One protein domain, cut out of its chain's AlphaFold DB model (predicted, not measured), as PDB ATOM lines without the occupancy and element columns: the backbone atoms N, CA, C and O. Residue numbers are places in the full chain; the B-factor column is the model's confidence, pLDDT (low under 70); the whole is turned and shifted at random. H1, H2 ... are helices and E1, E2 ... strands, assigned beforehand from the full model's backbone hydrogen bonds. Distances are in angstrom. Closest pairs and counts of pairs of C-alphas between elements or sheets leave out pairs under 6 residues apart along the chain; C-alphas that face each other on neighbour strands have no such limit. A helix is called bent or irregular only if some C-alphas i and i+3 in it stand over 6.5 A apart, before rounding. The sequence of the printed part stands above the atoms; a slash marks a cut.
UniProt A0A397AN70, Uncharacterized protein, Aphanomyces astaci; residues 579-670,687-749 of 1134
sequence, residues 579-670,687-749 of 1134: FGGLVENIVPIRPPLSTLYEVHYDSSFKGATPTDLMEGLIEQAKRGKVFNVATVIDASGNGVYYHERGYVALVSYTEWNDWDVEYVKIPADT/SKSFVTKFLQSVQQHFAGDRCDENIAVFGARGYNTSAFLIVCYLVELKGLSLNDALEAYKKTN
ATOM      1  N   PHE A 579     -10.802 -38.629 -24.914       74.81
ATOM      2  CA  PHE A 579      -9.876 -39.284 -25.845       74.81
ATOM      3  C   PHE A 579     -10.496 -40.566 -26.414       74.81
ATOM      4  O   PHE A 579     -11.433 -41.130 -25.844       74.81
ATOM      5  N   GLY A 580     -10.009 -40.970 -27.584       75.44
ATOM      6  CA  GLY A 580     -10.413 -42.182 -28.283       75.44
ATOM      7  C   GLY A 580      -9.557 -43.407 -27.939       75.44
ATOM      8  O   GLY A 580      -8.688 -43.359 -27.074       75.44
ATOM      9  N   GLY A 581      -9.806 -44.528 -28.614       79.00
ATOM     10  CA  GLY A 581      -8.958 -45.717 -28.590       79.00
ATOM     11  C   GLY A 581      -7.715 -45.586 -29.476       79.00
ATOM     12  O   GLY A 581      -7.714 -44.851 -30.465       79.00
ATOM     13  N   LEU A 582      -6.671 -46.339 -29.125       82.56
ATOM     14  CA  LEU A 582      -5.400 -46.380 -29.851       82.56
ATOM     15  C   LEU A 582      -5.564 -47.044 -31.225       82.56
ATOM     16  O   LEU A 582      -6.190 -48.099 -31.338       82.56
ATOM     17  N   VAL A 583      -4.978 -46.444 -32.258       83.06
ATOM     18  CA  VAL A 583      -4.946 -46.970 -33.627       83.06
ATOM     19  C   VAL A 583      -3.500 -46.925 -34.106       83.06
ATOM     20  O   VAL A 583      -2.994 -45.840 -34.365       83.06
ATOM     21  N   GLU A 584      -2.833 -48.084 -34.187       78.88
ATOM     22  CA  GLU A 584      -1.434 -48.197 -34.655       78.88
ATOM     23  C   GLU A 584      -0.510 -47.128 -34.031       78.88
ATOM     24  O   GLU A 584       0.165 -46.381 -34.733       78.88
ATOM     25  N   ASN A 585      -0.522 -47.040 -32.695       84.69
ATOM     26  CA  ASN A 585       0.261 -46.105 -31.871       84.69
ATOM     27  C   ASN A 585      -0.141 -44.618 -31.951       84.69
ATOM     28  O   ASN A 585       0.548 -43.766 -31.393       84.69
ATOM     29  N   ILE A 586      -1.278 -44.289 -32.577       88.12
ATOM     30  CA  ILE A 586      -1.840 -42.931 -32.588       88.12
ATOM     31  C   ILE A 586      -3.199 -42.904 -31.877       88.12
ATOM     32  O   ILE A 586      -4.091 -43.703 -32.172       88.12
ATOM     33  N   VAL A 587      -3.383 -41.976 -30.936       88.06
ATOM     34  CA  VAL A 587      -4.636 -41.764 -30.200       88.06
ATOM     35  C   VAL A 587      -5.278 -40.428 -30.593       88.06
ATOM     36  O   VAL A 587      -4.656 -39.372 -30.460       88.06
ATOM     37  N   PRO A 588      -6.535 -40.412 -31.069       85.81
ATOM     38  CA  PRO A 588      -7.233 -39.157 -31.280       85.81
ATOM     39  C   PRO A 588      -7.696 -38.603 -29.928       85.81
ATOM     40  O   PRO A 588      -8.337 -39.302 -29.137       85.81
ATOM     41  N   ILE A 589      -7.411 -37.334 -29.668       81.00
ATOM     42  CA  ILE A 589      -7.801 -36.646 -28.434       81.00
ATOM     43  C   ILE A 589      -8.726 -35.469 -28.745       81.00
ATOM     44  O   ILE A 589      -8.727 -34.908 -29.846       81.00
ATOM     45  N   ARG A 590      -9.561 -35.105 -27.774       77.00
ATOM     46  CA  ARG A 590     -10.325 -33.859 -27.818       77.00
ATOM     47  C   ARG A 590      -9.351 -32.687 -27.627       77.00
ATOM     48  O   ARG A 590      -8.472 -32.814 -26.781       77.00
ATOM     49  N   PRO A 591      -9.509 -31.559 -28.349       74.69
ATOM     50  CA  PRO A 591      -8.638 -30.400 -28.169       74.69
ATOM     51  C   PRO A 591      -8.627 -29.939 -26.701       74.69
ATOM     52  O   PRO A 591      -9.702 -29.598 -26.185       74.69
ATOM     53  N   PRO A 592      -7.464 -29.949 -26.026       72.88
ATOM     54  CA  PRO A 592      -7.333 -29.363 -24.704       72.88
ATOM     55  C   PRO A 592      -7.362 -27.830 -24.797       72.88
ATOM     56  O   PRO A 592      -6.988 -27.230 -25.805       72.88
ATOM     57  N   LEU A 593      -7.861 -27.197 -23.745       67.75
ATOM     58  CA  LEU A 593      -7.887 -25.754 -23.550       67.75
ATOM     59  C   LEU A 593      -6.723 -25.376 -22.638       67.75
ATOM     60  O   LEU A 593      -6.484 -26.055 -21.641       67.75
ATOM     61  N   SER A 594      -6.027 -24.285 -22.958       66.62
ATOM     62  CA  SER A 594      -4.973 -23.764 -22.082       66.62
ATOM     63  C   SER A 594      -5.515 -23.467 -20.683       66.62
ATOM     64  O   SER A 594      -6.654 -23.010 -20.526       66.62
ATOM     65  N   THR A 595      -4.663 -23.668 -19.676       64.69
ATOM     66  CA  THR A 595      -4.938 -23.355 -18.262       64.69
ATOM     67  C   THR A 595      -5.336 -21.888 -18.055       64.69
ATOM     68  O   THR A 595      -6.090 -21.561 -17.143       64.69
ATOM     69  N   LEU A 596      -4.956 -20.993 -18.977       57.16
ATOM     70  CA  LEU A 596      -5.389 -19.590 -19.005       57.16
ATOM     71  C   LEU A 596      -6.913 -19.411 -19.043       57.16
ATOM     72  O   LEU A 596      -7.424 -18.384 -18.594       57.16
ATOM     73  N   TYR A 597      -7.650 -20.387 -19.573       55.81
ATOM     74  CA  TYR A 597      -9.106 -20.322 -19.654       55.81
ATOM     75  C   TYR A 597      -9.814 -20.867 -18.403       55.81
ATOM     76  O   TYR A 597     -11.036 -20.757 -18.329       55.81
ATOM     77  N   GLU A 598      -9.095 -21.392 -17.401       57.75
ATOM     78  CA  GLU A 598      -9.684 -21.918 -16.154       57.75
ATOM     79  C   GLU A 598     -10.498 -20.867 -15.387       57.75
ATOM     80  O   GLU A 598     -11.535 -21.189 -14.816       57.75
ATOM     81  N   VAL A 599     -10.101 -19.590 -15.453       48.41
ATOM     82  CA  VAL A 599     -10.801 -18.463 -14.799       48.41
ATOM     83  C   VAL A 599     -12.224 -18.265 -15.343       48.41
ATOM     84  O   VAL A 599     -13.073 -17.659 -14.690       48.41
ATOM     85  N   HIS A 600     -12.500 -18.763 -16.550       45.91
ATOM     86  CA  HIS A 600     -13.767 -18.562 -17.248       45.91
ATOM     87  C   HIS A 600     -14.764 -19.716 -17.080       45.91
ATOM     88  O   HIS A 600     -15.878 -19.619 -17.603       45.91
ATOM     89  N   TYR A 601     -14.414 -20.781 -16.349       52.62
ATOM     90  CA  TYR A 601     -15.291 -21.934 -16.143       52.62
ATOM     91  C   TYR A 601     -15.567 -22.186 -14.654       52.62
ATOM     92  O   TYR A 601     -14.723 -21.972 -13.793       52.62
ATOM     93  N   ASP A 602     -16.786 -22.634 -14.346       45.94
ATOM     94  CA  ASP A 602     -17.187 -23.018 -12.990       45.94
ATOM     95  C   ASP A 602     -16.490 -24.331 -12.578       45.94
ATOM     96  O   ASP A 602     -16.267 -25.213 -13.409       45.94
ATOM     97  N   SER A 603     -16.212 -24.493 -11.284       49.72
ATOM     98  CA  SER A 603     -15.515 -25.616 -10.621       49.72
ATOM     99  C   SER A 603     -16.057 -27.034 -10.915       49.72
ATOM    100  O   SER A 603     -15.471 -28.041 -10.508       49.72
ATOM    101  N   SER A 604     -17.170 -27.129 -11.644       50.41
ATOM    102  CA  SER A 604     -17.789 -28.357 -12.149       50.41
ATOM    103  C   SER A 604     -17.250 -28.827 -13.512       50.41
ATOM    104  O   SER A 604     -17.552 -29.948 -13.931       50.41
ATOM    105  N   PHE A 605     -16.454 -28.013 -14.211       54.47
ATOM    106  CA  PHE A 605     -15.882 -28.339 -15.519       54.47
ATOM    107  C   PHE A 605     -14.482 -28.961 -15.373       54.47
ATOM    108  O   PHE A 605     -13.480 -28.258 -15.373       54.47
ATOM    109  N   LYS A 606     -14.421 -30.294 -15.241       54.25
ATOM    110  CA  LYS A 606     -13.175 -31.087 -15.211       54.25
ATOM    111  C   LYS A 606     -12.980 -31.849 -16.525       54.25
ATOM    112  O   LYS A 606     -13.961 -32.333 -17.093       54.25
ATOM    113  N   GLY A 607     -11.741 -32.004 -16.991       57.59
ATOM    114  CA  GLY A 607     -11.397 -32.879 -18.121       57.59
ATOM    115  C   GLY A 607     -10.904 -32.172 -19.384       57.59
ATOM    116  O   GLY A 607     -10.903 -32.805 -20.441       57.59
ATOM    117  N   ALA A 608     -10.616 -30.868 -19.339       62.62
ATOM    118  CA  ALA A 608     -10.452 -30.033 -20.533       62.62
ATOM    119  C   ALA A 608      -9.073 -29.387 -20.690       62.62
ATOM    120  O   ALA A 608      -8.845 -28.788 -21.734       62.62
ATOM    121  N   THR A 609      -8.176 -29.521 -19.716       73.56
ATOM    122  CA  THR A 609      -6.795 -29.015 -19.788       73.56
ATOM    123  C   THR A 609      -5.816 -30.114 -20.224       73.56
ATOM    124  O   THR A 609      -6.175 -31.298 -20.189       73.56
ATOM    125  N   PRO A 610      -4.578 -29.773 -20.640       76.25
ATOM    126  CA  PRO A 610      -3.525 -30.766 -20.876       76.25
ATOM    127  C   PRO A 610      -3.290 -31.677 -19.660       76.25
ATOM    128  O   PRO A 610      -3.224 -32.892 -19.815       76.25
ATOM    129  N   THR A 611      -3.272 -31.107 -18.451       77.94
ATOM    130  CA  THR A 611      -3.120 -31.835 -17.180       77.94
ATOM    131  C   THR A 611      -4.241 -32.849 -16.965       77.94
ATOM    132  O   THR A 611      -3.961 -34.027 -16.757       77.94
ATOM    133  N   ASP A 612      -5.506 -32.436 -17.103       76.06
ATOM    134  CA  ASP A 612      -6.653 -33.340 -16.950       76.06
ATOM    135  C   ASP A 612      -6.615 -34.504 -17.956       76.06
ATOM    136  O   ASP A 612      -7.007 -35.635 -17.654       76.06
ATOM    137  N   LEU A 613      -6.184 -34.219 -19.190       78.25
ATOM    138  CA  LEU A 613      -6.062 -35.218 -20.245       78.25
ATOM    139  C   LEU A 613      -4.958 -36.231 -19.917       78.25
ATOM    140  O   LEU A 613      -5.200 -37.434 -20.022       78.25
ATOM    141  N   MET A 614      -3.777 -35.760 -19.509       81.06
ATOM    142  CA  MET A 614      -2.641 -36.619 -19.162       81.06
ATOM    143  C   MET A 614      -2.932 -37.467 -17.922       81.06
ATOM    144  O   MET A 614      -2.712 -38.678 -17.948       81.06
ATOM    145  N   GLU A 615      -3.536 -36.890 -16.881       80.81
ATOM    146  CA  GLU A 615      -4.013 -37.644 -15.717       80.81
ATOM    147  C   GLU A 615      -5.029 -38.723 -16.119       80.81
ATOM    148  O   GLU A 615      -4.924 -39.872 -15.679       80.81
ATOM    149  N   GLY A 616      -5.967 -38.393 -17.014       77.31
ATOM    150  CA  GLY A 616      -6.950 -39.339 -17.543       77.31
ATOM    151  C   GLY A 616      -6.336 -40.482 -18.362       77.31
ATOM    152  O   GLY A 616      -6.783 -41.629 -18.254       77.31
ATOM    153  N   LEU A 617      -5.298 -40.205 -19.158       76.38
ATOM    154  CA  LEU A 617      -4.550 -41.222 -19.908       76.38
ATOM    155  C   LEU A 617      -3.746 -42.133 -18.968       76.38
ATOM    156  O   LEU A 617      -3.795 -43.356 -19.114       76.38
ATOM    157  N   ILE A 618      -3.093 -41.567 -17.949       77.12
ATOM    158  CA  ILE A 618      -2.359 -42.315 -16.915       77.12
ATOM    159  C   ILE A 618      -3.309 -43.205 -16.105       77.12
ATOM    160  O   ILE A 618      -2.985 -44.356 -15.794       77.12
ATOM    161  N   GLU A 619      -4.504 -42.716 -15.771       77.06
ATOM    162  CA  GLU A 619      -5.506 -43.515 -15.066       77.06
ATOM    163  C   GLU A 619      -5.985 -44.704 -15.915       77.06
ATOM    164  O   GLU A 619      -6.181 -45.802 -15.387       77.06
ATOM    165  N   GLN A 620      -6.111 -44.542 -17.236       70.94
ATOM    166  CA  GLN A 620      -6.415 -45.664 -18.132       70.94
ATOM    167  C   GLN A 620      -5.232 -46.614 -18.354       70.94
ATOM    168  O   GLN A 620      -5.458 -47.826 -18.449       70.94
ATOM    169  N   ALA A 621      -3.994 -46.113 -18.325       67.00
ATOM    170  CA  ALA A 621      -2.784 -46.938 -18.298       67.00
ATOM    171  C   ALA A 621      -2.763 -47.870 -17.082       67.00
ATOM    172  O   ALA A 621      -2.541 -49.073 -17.228       67.00
ATOM    173  N   LYS A 622      -3.141 -47.362 -15.901       67.38
ATOM    174  CA  LYS A 622      -3.303 -48.172 -14.677       67.38
ATOM    175  C   LYS A 622      -4.407 -49.232 -14.787       67.38
ATOM    176  O   LYS A 622      -4.347 -50.242 -14.094       67.38
ATOM    177  N   ARG A 623      -5.402 -49.035 -15.661       68.19
ATOM    178  CA  ARG A 623      -6.513 -49.975 -15.916       68.19
ATOM    179  C   ARG A 623      -6.208 -50.998 -17.026       68.19
ATOM    180  O   ARG A 623      -7.115 -51.702 -17.463       68.19
ATOM    181  N   GLY A 624      -4.950 -51.099 -17.467       57.84
ATOM    182  CA  GLY A 624      -4.472 -52.138 -18.390       57.84
ATOM    183  C   GLY A 624      -4.432 -51.744 -19.871       57.84
ATOM    184  O   GLY A 624      -4.155 -52.601 -20.706       57.84
ATOM    185  N   LYS A 625      -4.686 -50.475 -20.224       60.03
ATOM    186  CA  LYS A 625      -4.514 -49.951 -21.592       60.03
ATOM    187  C   LYS A 625      -3.354 -48.964 -21.628       60.03
ATOM    188  O   LYS A 625      -3.529 -47.819 -21.236       60.03
ATOM    189  N   VAL A 626      -2.179 -49.395 -22.077       60.69
ATOM    190  CA  VAL A 626      -0.972 -48.555 -22.069       60.69
ATOM    191  C   VAL A 626      -1.093 -47.441 -23.117       60.69
ATOM    192  O   VAL A 626      -0.943 -47.690 -24.308       60.69
ATOM    193  N   PHE A 627      -1.360 -46.215 -22.665       69.12
ATOM    194  CA  PHE A 627      -1.267 -44.991 -23.463       69.12
ATOM    195  C   PHE A 627      -0.070 -44.183 -22.964       69.12
ATOM    196  O   PHE A 627      -0.235 -43.222 -22.218       69.12
ATOM    197  N   ASN A 628       1.139 -44.613 -23.318       79.44
ATOM    198  CA  ASN A 628       2.329 -43.809 -23.056       79.44
ATOM    199  C   ASN A 628       2.497 -42.825 -24.214       79.44
ATOM    200  O   ASN A 628       2.799 -43.282 -25.313       79.44
ATOM    201  N   VAL A 629       2.165 -41.548 -24.023       84.12
ATOM    202  CA  VAL A 629       2.180 -40.537 -25.090       84.12
ATOM    203  C   VAL A 629       3.436 -39.694 -24.946       84.12
ATOM    204  O   VAL A 629       3.568 -38.988 -23.956       84.12
ATOM    205  N   ALA A 630       4.301 -39.728 -25.954       84.44
ATOM    206  CA  ALA A 630       5.525 -38.926 -25.999       84.44
ATOM    207  C   ALA A 630       5.382 -37.673 -26.863       84.44
ATOM    208  O   ALA A 630       6.113 -36.709 -26.649       84.44
ATOM    209  N   THR A 631       4.438 -37.669 -27.812       87.44
ATOM    210  CA  THR A 631       4.264 -36.567 -28.766       87.44
ATOM    211  C   THR A 631       2.792 -36.220 -28.951       87.44
ATOM    212  O   THR A 631       1.954 -37.096 -29.169       87.44
ATOM    213  N   VAL A 632       2.465 -34.930 -28.907       88.50
ATOM    214  CA  VAL A 632       1.134 -34.381 -29.187       88.50
ATOM    215  C   VAL A 632       1.204 -33.541 -30.452       88.50
ATOM    216  O   VAL A 632       1.913 -32.540 -30.508       88.50
ATOM    217  N   ILE A 633       0.429 -33.928 -31.463       88.38
ATOM    218  CA  ILE A 633       0.321 -33.208 -32.726       88.38
ATOM    219  C   ILE A 633      -0.959 -32.364 -32.736       88.38
ATOM    220  O   ILE A 633      -2.081 -32.885 -32.773       88.38
ATOM    221  N   ASP A 634      -0.779 -31.047 -32.758       85.38
ATOM    222  CA  ASP A 634      -1.825 -30.059 -32.999       85.38
ATOM    223  C   ASP A 634      -2.031 -29.866 -34.507       85.38
ATOM    224  O   ASP A 634      -1.280 -29.165 -35.191       85.38
ATOM    225  N   ALA A 635      -3.097 -30.479 -35.020       78.06
ATOM    226  CA  ALA A 635      -3.562 -30.347 -36.394       78.06
ATOM    227  C   ALA A 635      -4.761 -29.383 -36.512       78.06
ATOM    228  O   ALA A 635      -5.624 -29.539 -37.382       78.06
ATOM    229  N   SER A 636      -4.874 -28.392 -35.620       71.31
ATOM    230  CA  SER A 636      -5.909 -27.355 -35.702       71.31
ATOM    231  C   SER A 636      -5.661 -26.340 -36.815       71.31
ATOM    232  O   SER A 636      -6.616 -25.744 -37.317       71.31
ATOM    233  N   GLY A 637      -4.400 -26.152 -37.217       63.88
ATOM    234  CA  GLY A 637      -4.000 -25.201 -38.254       63.88
ATOM    235  C   GLY A 637      -4.288 -23.734 -37.909       63.88
ATOM    236  O   GLY A 637      -4.107 -22.869 -38.760       63.88
ATOM    237  N   ASN A 638      -4.748 -23.426 -36.688       57.06
ATOM    238  CA  ASN A 638      -5.134 -22.082 -36.265       57.06
ATOM    239  C   ASN A 638      -4.568 -21.736 -34.872       57.06
ATOM    240  O   ASN A 638      -4.329 -22.597 -34.035       57.06
ATOM    241  N   GLY A 639      -4.315 -20.451 -34.609       54.59
ATOM    242  CA  GLY A 639      -3.791 -19.967 -33.318       54.59
ATOM    243  C   GLY A 639      -4.867 -19.755 -32.245       54.59
ATOM    244  O   GLY A 639      -4.749 -18.825 -31.453       54.59
ATOM    245  N   VAL A 640      -5.970 -20.514 -32.291       49.72
ATOM    246  CA  VAL A 640      -7.201 -20.203 -31.531       49.72
ATOM    247  C   VAL A 640      -7.225 -20.871 -30.156       49.72
ATOM    248  O   VAL A 640      -7.723 -20.276 -29.205       49.72
ATOM    249  N   TYR A 641      -6.688 -22.086 -30.037       51.53
ATOM    250  CA  TYR A 641      -6.718 -22.856 -28.785       51.53
ATOM    251  C   TYR A 641      -5.570 -22.495 -27.834       51.53
ATOM    252  O   TYR A 641      -5.745 -22.509 -26.617       51.53
ATOM    253  N   TYR A 642      -4.435 -22.086 -28.402       56.50
ATOM    254  CA  TYR A 642      -3.238 -21.649 -27.690       56.50
ATOM    255  C   TYR A 642      -2.812 -20.279 -28.225       56.50
ATOM    256  O   TYR A 642      -2.698 -20.088 -29.438       56.50
ATOM    257  N   HIS A 643      -2.629 -19.301 -27.332       46.59
ATOM    258  CA  HIS A 643      -2.326 -17.921 -27.711       46.59
ATOM    259  C   HIS A 643      -0.920 -17.791 -28.318       46.59
ATOM    260  O   HIS A 643       0.077 -17.771 -27.606       46.59
ATOM    261  N   GLU A 644      -0.845 -17.579 -29.632       50.34
ATOM    262  CA  GLU A 644       0.374 -17.134 -30.316       50.34
ATOM    263  C   GLU A 644       0.281 -15.633 -30.617       50.34
ATOM    264  O   GLU A 644      -0.152 -15.205 -31.686       50.34
ATOM    265  N   ARG A 645       0.677 -14.790 -29.657       38.78
ATOM    266  CA  ARG A 645       0.978 -13.376 -29.930       38.78
ATOM    267  C   ARG A 645       2.291 -12.975 -29.280       38.78
ATOM    268  O   ARG A 645       2.329 -12.677 -28.094       38.78
ATOM    269  N   GLY A 646       3.339 -12.938 -30.101       41.75
ATOM    270  CA  GLY A 646       4.352 -11.878 -30.226       41.75
ATOM    271  C   GLY A 646       5.150 -11.351 -29.025       41.75
ATOM    272  O   GLY A 646       6.148 -10.691 -29.274       41.75
ATOM    273  N   TYR A 647       4.781 -11.595 -27.765       35.88
ATOM    274  CA  TYR A 647       5.505 -11.060 -26.602       35.88
ATOM    275  C   TYR A 647       5.545 -11.980 -25.369       35.88
ATOM    276  O   TYR A 647       6.134 -11.610 -24.360       35.88
ATOM    277  N   VAL A 648       4.993 -13.197 -25.448       41.69
ATOM    278  CA  VAL A 648       5.119 -14.225 -24.396       41.69
ATOM    279  C   VAL A 648       5.310 -15.608 -25.038       41.69
ATOM    280  O   VAL A 648       4.517 -16.521 -24.851       41.69
ATOM    281  N   ALA A 649       6.369 -15.782 -25.832       36.53
ATOM    282  CA  ALA A 649       6.732 -17.093 -26.394       36.53
ATOM    283  C   ALA A 649       7.329 -18.067 -25.349       36.53
ATOM    284  O   ALA A 649       7.737 -19.167 -25.700       36.53
ATOM    285  N   LEU A 650       7.384 -17.675 -24.071       42.66
ATOM    286  CA  LEU A 650       7.945 -18.485 -22.985       42.66
ATOM    287  C   LEU A 650       6.907 -19.291 -22.189       42.66
ATOM    288  O   LEU A 650       7.317 -20.077 -21.349       42.66
ATOM    289  N   VAL A 651       5.598 -19.117 -22.429       43.38
ATOM    290  CA  VAL A 651       4.542 -19.772 -21.619       43.38
ATOM    291  C   VAL A 651       3.649 -20.721 -22.435       43.38
ATOM    292  O   VAL A 651       3.062 -21.636 -21.877       43.38
ATOM    293  N   SER A 652       3.563 -20.597 -23.768       46.50
ATOM    294  CA  SER A 652       2.661 -21.466 -24.554       46.50
ATOM    295  C   SER A 652       3.169 -22.899 -24.757       46.50
ATOM    296  O   SER A 652       2.379 -23.769 -25.099       46.50
ATOM    297  N   TYR A 653       4.465 -23.154 -24.554       50.34
ATOM    298  CA  TYR A 653       5.058 -24.495 -24.662       50.34
ATOM    299  C   TYR A 653       5.264 -25.170 -23.300       50.34
ATOM    300  O   TYR A 653       5.560 -26.358 -23.249       50.34
ATOM    301  N   THR A 654       5.096 -24.452 -22.186       54.41
ATOM    302  CA  THR A 654       5.432 -24.989 -20.859       54.41
ATOM    303  C   THR A 654       4.383 -25.955 -20.312       54.41
ATOM    304  O   THR A 654       4.752 -26.843 -19.557       54.41
ATOM    305  N   GLU A 655       3.115 -25.854 -20.729       66.62
ATOM    306  CA  GLU A 655       2.041 -26.737 -20.224       66.62
ATOM    307  C   GLU A 655       2.257 -28.223 -20.580       66.62
ATOM    308  O   GLU A 655       1.848 -29.101 -19.823       66.62
ATOM    309  N   TRP A 656       2.904 -28.520 -21.715       73.25
ATOM    310  CA  TRP A 656       3.250 -29.893 -22.118       73.25
ATOM    311  C   TRP A 656       4.648 -30.321 -21.651       73.25
ATOM    312  O   TRP A 656       4.882 -31.512 -21.450       73.25
ATOM    313  N   ASN A 657       5.551 -29.359 -21.410       69.56
ATOM    314  CA  ASN A 657       6.897 -29.625 -20.891       69.56
ATOM    315  C   ASN A 657       6.864 -30.278 -19.502       69.56
ATOM    316  O   ASN A 657       7.705 -31.125 -19.215       69.56
ATOM    317  N   ASP A 658       5.883 -29.929 -18.663       72.38
ATOM    318  CA  ASP A 658       5.713 -30.513 -17.323       72.38
ATOM    319  C   ASP A 658       5.405 -32.025 -17.358       72.38
ATOM    320  O   ASP A 658       5.584 -32.719 -16.357       72.38
ATOM    321  N   TRP A 659       4.975 -32.546 -18.512       77.19
ATOM    322  CA  TRP A 659       4.651 -33.957 -18.736       77.19
ATOM    323  C   TRP A 659       5.701 -34.715 -19.557       77.19
ATOM    324  O   TRP A 659       5.475 -35.877 -19.879       77.19
ATOM    325  N   ASP A 660       6.827 -34.077 -19.896       77.94
ATOM    326  CA  ASP A 660       7.849 -34.625 -20.802       77.94
ATOM    327  C   ASP A 660       7.271 -35.049 -22.172       77.94
ATOM    328  O   ASP A 660       7.681 -36.040 -22.772       77.94
ATOM    329  N   VAL A 661       6.282 -34.306 -22.687       83.00
ATOM    330  CA  VAL A 661       5.625 -34.579 -23.978       83.00
ATOM    331  C   VAL A 661       6.021 -33.527 -25.007       83.00
ATOM    332  O   VAL A 661       5.905 -32.326 -24.771       83.00
ATOM    333  N   GLU A 662       6.447 -33.972 -26.188       83.44
ATOM    334  CA  GLU A 662       6.797 -33.087 -27.294       83.44
ATOM    335  C   GLU A 662       5.533 -32.554 -27.976       83.44
ATOM    336  O   GLU A 662       4.688 -33.315 -28.445       83.44
ATOM    337  N   TYR A 663       5.395 -31.232 -28.047       84.75
ATOM    338  CA  TYR A 663       4.270 -30.583 -28.715       84.75
ATOM    339  C   TYR A 663       4.649 -30.142 -30.132       84.75
ATOM    340  O   TYR A 663       5.511 -29.280 -30.318       84.75
ATOM    341  N   VAL A 664       3.955 -30.679 -31.136       84.81
ATOM    342  CA  VAL A 664       4.187 -30.395 -32.558       84.81
ATOM    343  C   VAL A 664       2.950 -29.743 -33.162       84.81
ATOM    344  O   VAL A 664       1.899 -30.368 -33.280       84.81
ATOM    345  N   LYS A 665       3.066 -28.491 -33.608       83.81
ATOM    346  CA  LYS A 665       1.974 -27.783 -34.289       83.81
ATOM    347  C   LYS A 665       2.159 -27.789 -35.798       83.81
ATOM    348  O   LYS A 665       3.196 -27.359 -36.298       83.81
ATOM    349  N   ILE A 666       1.127 -28.207 -36.529       82.12
ATOM    350  CA  ILE A 666       1.125 -28.188 -37.995       82.12
ATOM    351  C   ILE A 666       0.512 -26.863 -38.475       82.12
ATOM    352  O   ILE A 666      -0.687 -26.636 -38.278       82.12
ATOM    353  N   PRO A 667       1.296 -25.969 -39.107       71.81
ATOM    354  CA  PRO A 667       0.773 -24.713 -39.630       71.81
ATOM    355  C   PRO A 667      -0.116 -24.960 -40.855       71.81
ATOM    356  O   PRO A 667       0.172 -25.830 -41.681       71.81
ATOM    357  N   ALA A 668      -1.180 -24.163 -40.996       66.06
ATOM    358  CA  ALA A 668      -1.968 -24.133 -42.226       66.06
ATOM    359  C   ALA A 668      -1.108 -23.647 -43.412       66.06
ATOM    360  O   ALA A 668      -0.192 -22.845 -43.230       66.06
ATOM    361  N   ASP A 669      -1.382 -24.144 -44.622       63.09
ATOM    362  CA  ASP A 669      -0.677 -23.706 -45.834       63.09
ATOM    363  C   ASP A 669      -1.016 -22.240 -46.159       63.09
ATOM    364  O   ASP A 669      -2.186 -21.859 -46.140       63.09
ATOM    365  N   THR A 670      -0.000 -21.421 -46.451       53.09
ATOM    366  CA  THR A 670      -0.140 -19.972 -46.699       53.09
ATOM    367  C   THR A 670       0.142 -19.537 -48.142       53.09
ATOM    368  O   THR A 670       0.215 -18.335 -48.380       53.09
ATOM    369  N   SER A 687      -5.543 -30.244 -46.756       75.31
ATOM    370  CA  SER A 687      -4.815 -30.185 -48.027       75.31
ATOM    371  C   SER A 687      -3.756 -31.289 -48.102       75.31
ATOM    372  O   SER A 687      -3.262 -31.785 -47.088       75.31
ATOM    373  N   LYS A 688      -3.339 -31.644 -49.321       75.94
ATOM    374  CA  LYS A 688      -2.302 -32.665 -49.522       75.94
ATOM    375  C   LYS A 688      -0.980 -32.288 -48.837       75.94
ATOM    376  O   LYS A 688      -0.377 -33.141 -48.203       75.94
ATOM    377  N   SER A 689      -0.587 -31.010 -48.887       80.06
ATOM    378  CA  SER A 689       0.589 -30.481 -48.172       80.06
ATOM    379  C   SER A 689       0.441 -30.597 -46.650       80.06
ATOM    380  O   SER A 689       1.366 -31.046 -45.972       80.06
ATOM    381  N   PHE A 690      -0.739 -30.291 -46.103       81.94
ATOM    382  CA  PHE A 690      -1.025 -30.440 -44.675       81.94
ATOM    383  C   PHE A 690      -0.967 -31.908 -44.218       81.94
ATOM    384  O   PHE A 690      -0.393 -32.205 -43.171       81.94
ATOM    385  N   VAL A 691      -1.489 -32.838 -45.026       83.00
ATOM    386  CA  VAL A 691      -1.371 -34.287 -44.781       83.00
ATOM    387  C   VAL A 691       0.090 -34.734 -44.857       83.00
ATOM    388  O   VAL A 691       0.545 -35.445 -43.967       83.00
ATOM    389  N   THR A 692       0.864 -34.278 -45.846       85.19
ATOM    390  CA  THR A 692       2.295 -34.614 -45.948       85.19
ATOM    391  C   THR A 692       3.082 -34.139 -44.726       85.19
ATOM    392  O   THR A 692       3.874 -34.908 -44.188       85.19
ATOM    393  N   LYS A 693       2.830 -32.918 -44.233       87.75
ATOM    394  CA  LYS A 693       3.447 -32.402 -42.998       87.75
ATOM    395  C   LYS A 693       3.087 -33.260 -41.784       87.75
ATOM    396  O   LYS A 693       3.969 -33.601 -41.005       87.75
ATOM    397  N   PHE A 694       1.819 -33.662 -41.657       89.94
ATOM    398  CA  PHE A 694       1.378 -34.580 -40.603       89.94
ATOM    399  C   PHE A 694       2.122 -35.919 -40.655       89.94
ATOM    400  O   PHE A 694       2.676 -36.358 -39.649       89.94
ATOM    401  N   LEU A 695       2.185 -36.548 -41.829       89.56
ATOM    402  CA  LEU A 695       2.881 -37.822 -42.014       89.56
ATOM    403  C   LEU A 695       4.383 -37.697 -41.735       89.56
ATOM    404  O   LEU A 695       4.955 -38.587 -41.112       89.56
ATOM    405  N   GLN A 696       5.003 -36.577 -42.115       88.44
ATOM    406  CA  GLN A 696       6.402 -36.287 -41.807       88.44
ATOM    407  C   GLN A 696       6.645 -36.188 -40.295       88.44
ATOM    408  O   GLN A 696       7.599 -36.789 -39.804       88.44
ATOM    409  N   SER A 697       5.784 -35.492 -39.544       88.62
ATOM    410  CA  SER A 697       5.885 -35.415 -38.078       88.62
ATOM    411  C   SER A 697       5.725 -36.785 -37.416       88.62
ATOM    412  O   SER A 697       6.459 -37.118 -36.490       88.62
ATOM    413  N   VAL A 698       4.819 -37.622 -37.930       89.19
ATOM    414  CA  VAL A 698       4.651 -39.001 -37.450       89.19
ATOM    415  C   VAL A 698       5.896 -39.850 -37.737       89.19
ATOM    416  O   VAL A 698       6.349 -40.591 -36.869       89.19
ATOM    417  N   GLN A 699       6.491 -39.733 -38.928       88.75
ATOM    418  CA  GLN A 699       7.738 -40.432 -39.263       88.75
ATOM    419  C   GLN A 699       8.920 -39.962 -38.412       88.75
ATOM    420  O   GLN A 699       9.735 -40.789 -38.020       88.75
ATOM    421  N   GLN A 700       9.010 -38.661 -38.119       87.94
ATOM    422  CA  GLN A 700      10.047 -38.101 -37.247       87.94
ATOM    423  C   GLN A 700       9.961 -38.676 -35.833       87.94
ATOM    424  O   GLN A 700      10.983 -39.100 -35.303       87.94
ATOM    425  N   HIS A 701       8.753 -38.772 -35.268       87.62
ATOM    426  CA  HIS A 701       8.532 -39.403 -33.963       87.62
ATOM    427  C   HIS A 701       9.031 -40.854 -33.934       87.62
ATOM    428  O   HIS A 701       9.827 -41.229 -33.077       87.62
ATOM    429  N   PHE A 702       8.633 -41.662 -34.922       85.75
ATOM    430  CA  PHE A 702       9.045 -43.069 -35.002       85.75
ATOM    431  C   PHE A 702      10.512 -43.279 -35.413       85.75
ATOM    432  O   PHE A 702      11.012 -44.395 -35.304       85.75
ATOM    433  N   ALA A 703      11.209 -42.238 -35.874       85.50
ATOM    434  CA  ALA A 703      12.643 -42.271 -36.159       85.50
ATOM    435  C   ALA A 703      13.509 -41.754 -34.991       85.50
ATOM    436  O   ALA A 703      14.734 -41.854 -35.068       85.50
ATOM    437  N   GLY A 704      12.896 -41.178 -33.952       80.75
ATOM    438  CA  GLY A 704      13.578 -40.644 -32.773       80.75
ATOM    439  C   GLY A 704      13.762 -41.663 -31.645       80.75
ATOM    440  O   GLY A 704      13.310 -42.806 -31.721       80.75
ATOM    441  N   ASP A 705      14.387 -41.219 -30.553       77.56
ATOM    442  CA  ASP A 705      14.750 -42.070 -29.407       77.56
ATOM    443  C   ASP A 705      13.535 -42.640 -28.641       77.56
ATOM    444  O   ASP A 705      13.668 -43.629 -27.924       77.56
ATOM    445  N   ARG A 706      12.339 -42.055 -28.818       80.69
ATOM    446  CA  ARG A 706      11.067 -42.464 -28.179       80.69
ATOM    447  C   ARG A 706      10.087 -43.137 -29.148       80.69
ATOM    448  O   ARG A 706       8.870 -43.001 -29.022       80.69
ATOM    449  N   CYS A 707      10.614 -43.855 -30.138       79.12
ATOM    450  CA  CYS A 707       9.825 -44.491 -31.198       79.12
ATOM    451  C   CYS A 707       8.818 -45.556 -30.712       79.12
ATOM    452  O   CYS A 707       7.819 -45.796 -31.389       79.12
ATOM    453  N   ASP A 708       9.027 -46.154 -29.537       79.25
ATOM    454  CA  ASP A 708       8.105 -47.139 -28.950       79.25
ATOM    455  C   ASP A 708       6.892 -46.496 -28.240       79.25
ATOM    456  O   ASP A 708       5.976 -47.192 -27.792       79.25
ATOM    457  N   GLU A 709       6.861 -45.165 -28.133       86.94
ATOM    458  CA  GLU A 709       5.804 -44.405 -27.464       86.94
ATOM    459  C   GLU A 709       4.754 -43.865 -28.451       86.94
ATOM    460  O   GLU A 709       4.983 -43.737 -29.654       86.94
ATOM    461  N   ASN A 710       3.565 -43.547 -27.943       89.25
ATOM    462  CA  ASN A 710       2.394 -43.194 -28.743       89.25
ATOM    463  C   ASN A 710       2.321 -41.696 -29.063       89.25
ATOM    464  O   ASN A 710       2.858 -40.848 -28.346       89.25
ATOM    465  N   ILE A 711       1.558 -41.376 -30.110       90.00
ATOM    466  CA  ILE A 711       1.275 -40.010 -30.556       90.00
ATOM    467  C   ILE A 711      -0.185 -39.664 -30.255       90.00
ATOM    468  O   ILE A 711      -1.085 -40.427 -30.602       90.00
ATOM    469  N   ALA A 712      -0.455 -38.499 -29.677       88.69
ATOM    470  CA  ALA A 712      -1.810 -37.970 -29.533       88.69
ATOM    471  C   ALA A 712      -2.107 -36.892 -30.584       88.69
ATOM    472  O   ALA A 712      -1.262 -36.050 -30.860       88.69
ATOM    473  N   VAL A 713      -3.306 -36.893 -31.176       88.06
ATOM    474  CA  VAL A 713      -3.660 -35.960 -32.266       88.06
ATOM    475  C   VAL A 713      -5.024 -35.316 -32.038       88.06
ATOM    476  O   VAL A 713      -6.022 -36.014 -31.835       88.06
ATOM    477  N   PHE A 714      -5.100 -33.992 -32.172       84.75
ATOM    478  CA  PHE A 714      -6.365 -33.251 -32.247       84.75
ATOM    479  C   PHE A 714      -6.387 -32.279 -33.425       84.75
ATOM    480  O   PHE A 714      -5.351 -31.881 -33.943       84.75
ATOM    481  N   GLY A 715      -7.588 -31.875 -33.845       74.12
ATOM    482  CA  GLY A 715      -7.760 -30.850 -34.872       74.12
ATOM    483  C   GLY A 715      -8.914 -29.896 -34.576       74.12
ATOM    484  O   GLY A 715      -9.728 -30.130 -33.680       74.12
ATOM    485  N   ALA A 716      -9.013 -28.822 -35.363       64.38
ATOM    486  CA  ALA A 716      -9.948 -27.712 -35.138       64.38
ATOM    487  C   ALA A 716     -11.424 -28.126 -35.220       64.38
ATOM    488  O   ALA A 716     -12.302 -27.454 -34.686       64.38
ATOM    489  N   ARG A 717     -11.712 -29.250 -35.884       62.06
ATOM    490  CA  ARG A 717     -13.049 -29.849 -35.939       62.06
ATOM    491  C   ARG A 717     -13.124 -31.121 -35.093       62.06
ATOM    492  O   ARG A 717     -13.866 -32.033 -35.438       62.06
ATOM    493  N   GLY A 718     -12.391 -31.199 -33.982       66.62
ATOM    494  CA  GLY A 718     -12.417 -32.333 -33.050       66.62
ATOM    495  C   GLY A 718     -11.986 -33.654 -33.698       66.62
ATOM    496  O   GLY A 718     -11.088 -33.671 -34.539       66.62
ATOM    497  N   TYR A 719     -12.662 -34.751 -33.336       72.00
ATOM    498  CA  TYR A 719     -12.335 -36.114 -33.783       72.00
ATOM    499  C   TYR A 719     -12.378 -36.326 -35.300       72.00
ATOM    500  O   TYR A 719     -11.762 -37.259 -35.788       72.00
ATOM    501  N   ASN A 720     -13.067 -35.478 -36.067       72.50
ATOM    502  CA  ASN A 720     -13.186 -35.666 -37.516       72.50
ATOM    503  C   ASN A 720     -11.886 -35.362 -38.262       72.50
ATOM    504  O   ASN A 720     -11.525 -36.085 -39.188       72.50
ATOM    505  N   THR A 721     -11.174 -34.310 -37.852       76.00
ATOM    506  CA  THR A 721      -9.885 -33.961 -38.458       76.00
ATOM    507  C   THR A 721      -8.823 -34.985 -38.069       76.00
ATOM    508  O   THR A 721      -8.102 -35.463 -38.938       76.00
ATOM    509  N   SER A 722      -8.763 -35.379 -36.794       80.62
ATOM    510  CA  SER A 722      -7.814 -36.402 -36.347       80.62
ATOM    511  C   SER A 722      -8.132 -37.783 -36.925       80.62
ATOM    512  O   SER A 722      -7.209 -38.477 -37.332       80.62
ATOM    513  N   ALA A 723      -9.410 -38.162 -37.067       79.62
ATOM    514  CA  ALA A 723      -9.811 -39.398 -37.747       79.62
ATOM    515  C   ALA A 723      -9.302 -39.451 -39.187       79.62
ATOM    516  O   ALA A 723      -8.695 -40.440 -39.588       79.62
ATOM    517  N   PHE A 724      -9.523 -38.380 -39.953       82.62
ATOM    518  CA  PHE A 724      -9.071 -38.297 -41.338       82.62
ATOM    519  C   PHE A 724      -7.550 -38.465 -41.447       82.62
ATOM    520  O   PHE A 724      -7.078 -39.286 -42.228       82.62
ATOM    521  N   LEU A 725      -6.787 -37.750 -40.616       84.94
ATOM    522  CA  LEU A 725      -5.323 -37.814 -40.620       84.94
ATOM    523  C   LEU A 725      -4.794 -39.197 -40.210       84.94
ATOM    524  O   LEU A 725      -3.870 -39.710 -40.840       84.94
ATOM    525  N   ILE A 726      -5.411 -39.839 -39.213       85.00
ATOM    526  CA  ILE A 726      -5.049 -41.201 -38.792       85.00
ATOM    527  C   ILE A 726      -5.336 -42.212 -39.911       85.00
ATOM    528  O   ILE A 726      -4.523 -43.098 -40.159       85.00
ATOM    529  N   VAL A 727      -6.448 -42.072 -40.636       82.19
ATOM    530  CA  VAL A 727      -6.748 -42.939 -41.788       82.19
ATOM    531  C   VAL A 727      -5.731 -42.726 -42.916       82.19
ATOM    532  O   VAL A 727      -5.252 -43.710 -43.477       82.19
ATOM    533  N   CYS A 728      -5.324 -41.483 -43.203       84.56
ATOM    534  CA  CYS A 728      -4.239 -41.206 -44.156       84.56
ATOM    535  C   CYS A 728      -2.920 -41.873 -43.737       84.56
ATOM    536  O   CYS A 728      -2.243 -42.459 -44.575       84.56
ATOM    537  N   TYR A 729      -2.583 -41.855 -42.445       88.06
ATOM    538  CA  TYR A 729      -1.413 -42.554 -41.905       88.06
ATOM    539  C   TYR A 729      -1.453 -44.069 -42.149       88.06
ATOM    540  O   TYR A 729      -0.469 -44.647 -42.619       88.06
ATOM    541  N   LEU A 730      -2.595 -44.709 -41.884       83.06
ATOM    542  CA  LEU A 730      -2.765 -46.148 -42.093       83.06
ATOM    543  C   LEU A 730      -2.612 -46.544 -43.569       83.06
ATOM    544  O   LEU A 730      -2.035 -47.585 -43.881       83.06
ATOM    545  N   VAL A 731      -3.109 -45.712 -44.481       79.44
ATOM    546  CA  VAL A 731      -3.022 -45.978 -45.920       79.44
ATOM    547  C   VAL A 731      -1.618 -45.688 -46.453       79.44
ATOM    548  O   VAL A 731      -1.019 -46.545 -47.098       79.44
ATOM    549  N   GLU A 732      -1.068 -44.502 -46.180       84.06
ATOM    550  CA  GLU A 732       0.163 -44.032 -46.827       84.06
ATOM    551  C   GLU A 732       1.445 -44.591 -46.195       84.06
ATOM    552  O   GLU A 732       2.394 -44.876 -46.922       84.06
ATOM    553  N   LEU A 733       1.488 -44.779 -44.869       85.12
ATOM    554  CA  LEU A 733       2.698 -45.239 -44.170       85.12
ATOM    555  C   LEU A 733       2.636 -46.693 -43.702       85.12
ATOM    556  O   LEU A 733       3.677 -47.341 -43.622       85.12
ATOM    557  N   LYS A 734       1.443 -47.223 -43.408       84.31
ATOM    558  CA  LYS A 734       1.268 -48.631 -43.005       84.31
ATOM    559  C   LYS A 734       0.842 -49.548 -44.155       84.31
ATOM    560  O   LYS A 734       0.889 -50.764 -43.999       84.31
ATOM    561  N   GLY A 735       0.471 -48.987 -45.310       77.62
ATOM    562  CA  GLY A 735       0.140 -49.747 -46.518       77.62
ATOM    563  C   GLY A 735      -1.192 -50.502 -46.456       77.62
ATOM    564  O   GLY A 735      -1.372 -51.462 -47.205       77.62
ATOM    565  N   LEU A 736      -2.117 -50.107 -45.570       80.38
ATOM    566  CA  LEU A 736      -3.458 -50.698 -45.504       80.38
ATOM    567  C   LEU A 736      -4.319 -50.233 -46.686       80.38
ATOM    568  O   LEU A 736      -4.156 -49.125 -47.203       80.38
ATOM    569  N   SER A 737      -5.299 -51.051 -47.081       78.44
ATOM    570  CA  SER A 737      -6.348 -50.580 -47.987       78.44
ATOM    571  C   SER A 737      -7.230 -49.540 -47.282       78.44
ATOM    572  O   SER A 737      -7.369 -49.552 -46.059       78.44
ATOM    573  N   LEU A 738      -7.862 -48.639 -48.042       70.25
ATOM    574  CA  LEU A 738      -8.730 -47.603 -47.467       70.25
ATOM    575  C   LEU A 738      -9.874 -48.196 -46.624       70.25
ATOM    576  O   LEU A 738     -10.204 -47.655 -45.570       70.25
ATOM    577  N   ASN A 739     -10.461 -49.310 -47.068       69.19
ATOM    578  CA  ASN A 739     -11.540 -49.975 -46.339       69.19
ATOM    579  C   ASN A 739     -11.035 -50.577 -45.024       69.19
ATOM    580  O   ASN A 739     -11.661 -50.362 -43.986       69.19
ATOM    581  N   ASP A 740      -9.873 -51.235 -45.048       77.31
ATOM    582  CA  ASP A 740      -9.266 -51.815 -43.845       77.31
ATOM    583  C   ASP A 740      -8.834 -50.723 -42.857       77.31
ATOM    584  O   ASP A 740      -9.012 -50.867 -41.650       77.31
ATOM    585  N   ALA A 741      -8.325 -49.593 -43.355       75.06
ATOM    586  CA  ALA A 741      -7.951 -48.440 -42.539       75.06
ATOM    587  C   ALA A 741      -9.165 -47.800 -41.840       75.06
ATOM    588  O   ALA A 741      -9.108 -47.470 -40.652       75.06
ATOM    589  N   LEU A 742     -10.289 -47.652 -42.553       75.62
ATOM    590  CA  LEU A 742     -11.541 -47.142 -41.986       75.62
ATOM    591  C   LEU A 742     -12.135 -48.102 -40.951       75.62
ATOM    592  O   LEU A 742     -12.628 -47.659 -39.911       75.62
ATOM    593  N   GLU A 743     -12.086 -49.408 -41.213       76.12
ATOM    594  CA  GLU A 743     -12.572 -50.426 -40.284       76.12
ATOM    595  C   GLU A 743     -11.693 -50.513 -39.028       76.12
ATOM    596  O   GLU A 743     -12.222 -50.530 -37.912       76.12
ATOM    597  N   ALA A 744     -10.366 -50.455 -39.188       78.00
ATOM    598  CA  ALA A 744      -9.408 -50.405 -38.086       78.00
ATOM    599  C   ALA A 744      -9.651 -49.195 -37.175       78.00
ATOM    600  O   ALA A 744      -9.701 -49.352 -35.956       78.00
ATOM    601  N   TYR A 745      -9.887 -48.007 -37.744       80.81
ATOM    602  CA  TYR A 745     -10.215 -46.816 -36.960       80.81
ATOM    603  C   TYR A 745     -11.569 -46.947 -36.244       80.81
ATOM    604  O   TYR A 745     -11.678 -46.677 -35.045       80.81
ATOM    605  N   LYS A 746     -12.607 -47.396 -36.960       78.12
ATOM    606  CA  LYS A 746     -13.982 -47.534 -36.447       78.12
ATOM    607  C   LYS A 746     -14.108 -48.575 -35.333       78.12
ATOM    608  O   LYS A 746     -14.970 -48.438 -34.465       78.12
ATOM    609  N   LYS A 747     -13.272 -49.616 -35.345       77.62
ATOM    610  CA  LYS A 747     -13.253 -50.664 -34.313       77.62
ATOM    611  C   LYS A 747     -12.884 -50.110 -32.935       77.62
ATOM    612  O   LYS A 747     -13.421 -50.572 -31.930       77.62
ATOM    613  N   THR A 748     -11.987 -49.130 -32.888       71.62
ATOM    614  CA  THR A 748     -11.457 -48.547 -31.644       71.62
ATOM    615  C   THR A 748     -12.049 -47.182 -31.304       71.62
ATOM    616  O   THR A 748     -11.984 -46.781 -30.142       71.62
ATOM    617  N   ASN A 749     -12.651 -46.481 -32.272       74.75
ATOM    618  CA  ASN A 749     -13.160 -45.118 -32.114       74.75
ATOM    619  C   ASN A 749     -14.576 -44.933 -32.693       74.75
ATOM    620  O   ASN A 749     -14.858 -45.398 -33.798       74.75
TER     621      ASN A 749
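This is residues 579 to 670 and 687 to 749 of the 1134 residues of an uncharacterized protein of Aphanomyces astaci (UniProt A0A397AN70). A four-stranded parallel sheet makes the core, with H4 and H5 packed on one face and H6 packed on H5 farther out. H1 and H2 lie off the sheet on its far side from H4 and H5; H3 just grazes it, and residues 599 to 605, of which 599 to 600 belong to H1, and residues 645 to 650 stick out and stand free. The printed part has 155 residues with six named helices and four named strands, along the chain E1 H1 H2 E2 H3 E3 H4 E4 H5 H6, and the sheet's order is E1 E4 E2 E3. The class is mixed, helices and strands, and the whole is compact, with a radius of gyration of the C-alphas of 15.6 A and spans of 46 by 43 by 30 A.

E1, residues 586 to 588, begins at C-alpha 586, (-1.840, -42.931, -32.588). H1, residues 595 to 600, is only just irregular: C-alphas 596 and 599 are 6.9 A apart. H2, residues 610 to 622, is 18.5 A long. E2, residues 629 to 637, is the longest strand at 21.1 A, from C-alpha 629 at (2.180, -40.537, -25.090). H3 is residues 654 to 657, and E3, residues 662 to 667, is 16.1 A long. H4, residues 688 to 703, is 22.2 A; E4, residues 710 to 715, is 17.1 A; H5, residues 719 to 732, is 19.7 A. H6, residues 738 to 748, is 16.1 A long and ends at C-alpha 748, (-11.457, -48.547, -31.644).

E1 and E3 are the sheet's edge strands, and its strands' lines turn by 67 degrees from edge to edge. E1 and E4 are parallel at 33 degrees, with N 587 and O 711 within hydrogen-bond range at 2.8 A. E4 and E2 are parallel at 18 degrees, with N 633 and O 712 at 2.8 A. E2 and E3 are parallel at 18 degrees, with N 664 and O 632 at 2.8 A. E2, H3, E3 is a strand-helix-strand unit, two parallel neighbour strands with a helix between, and its crossover is right-handed. E1, H1 H2, E2 is a split unit, with E4 between its strands, and its crossover is right-handed too. H4 and H5, on the same face, make two layers with the sheet. H4 has a height over the sheet of 9.3 A, lies over E2 and runs along the strands, at 11 degrees to E2 on the local plane; the closest C-alphas of H4 and E3 are those of Phe 694 and Ile 666, 6.9 A apart. H5, at a height of 8.7 A, lies over E1 and E4 and stands up from the sheet. H4 with residues 691 to 695 alone touches H5 with residues 725 to 729 alone, closest at the C-alphas of Leu 695 and Tyr 729, 6.4 A; at 71 degrees they are only just about perpendicular. H5 and H6 touch at a steep tilt of 48 degrees, opposite ways, closest at the C-alphas of Val 727 and Ala 741, 5.7 A. H2, with residues 610 to 611 alone, only just touches H3, with 3 pairs of C-alphas within 8 A, the closest those of Pro 610 and Glu 655, 6.9 A. H1 touches no helix. Every O i to N i+4 pair is within hydrogen-bond range in H2, H4 and H5; H6 has 6 of 7, H1 has 0 of 2 but 2 of 3 O i to N i+3 pairs, and H3 is too short for an O i to N i+4 pair.

The two C-alphas farthest apart are those of Tyr 647 and Asn 739, 46.8 A. Residues 671 to 686 are not printed, and C-alphas 670 and 687 are 11.3 A apart across this cut. The link from E2 to H3, 16 residues, is long. The mean pLDDT of the printed part is 72.8, and 50 residues are under 70, among them 593 to 608 and 637 to 655.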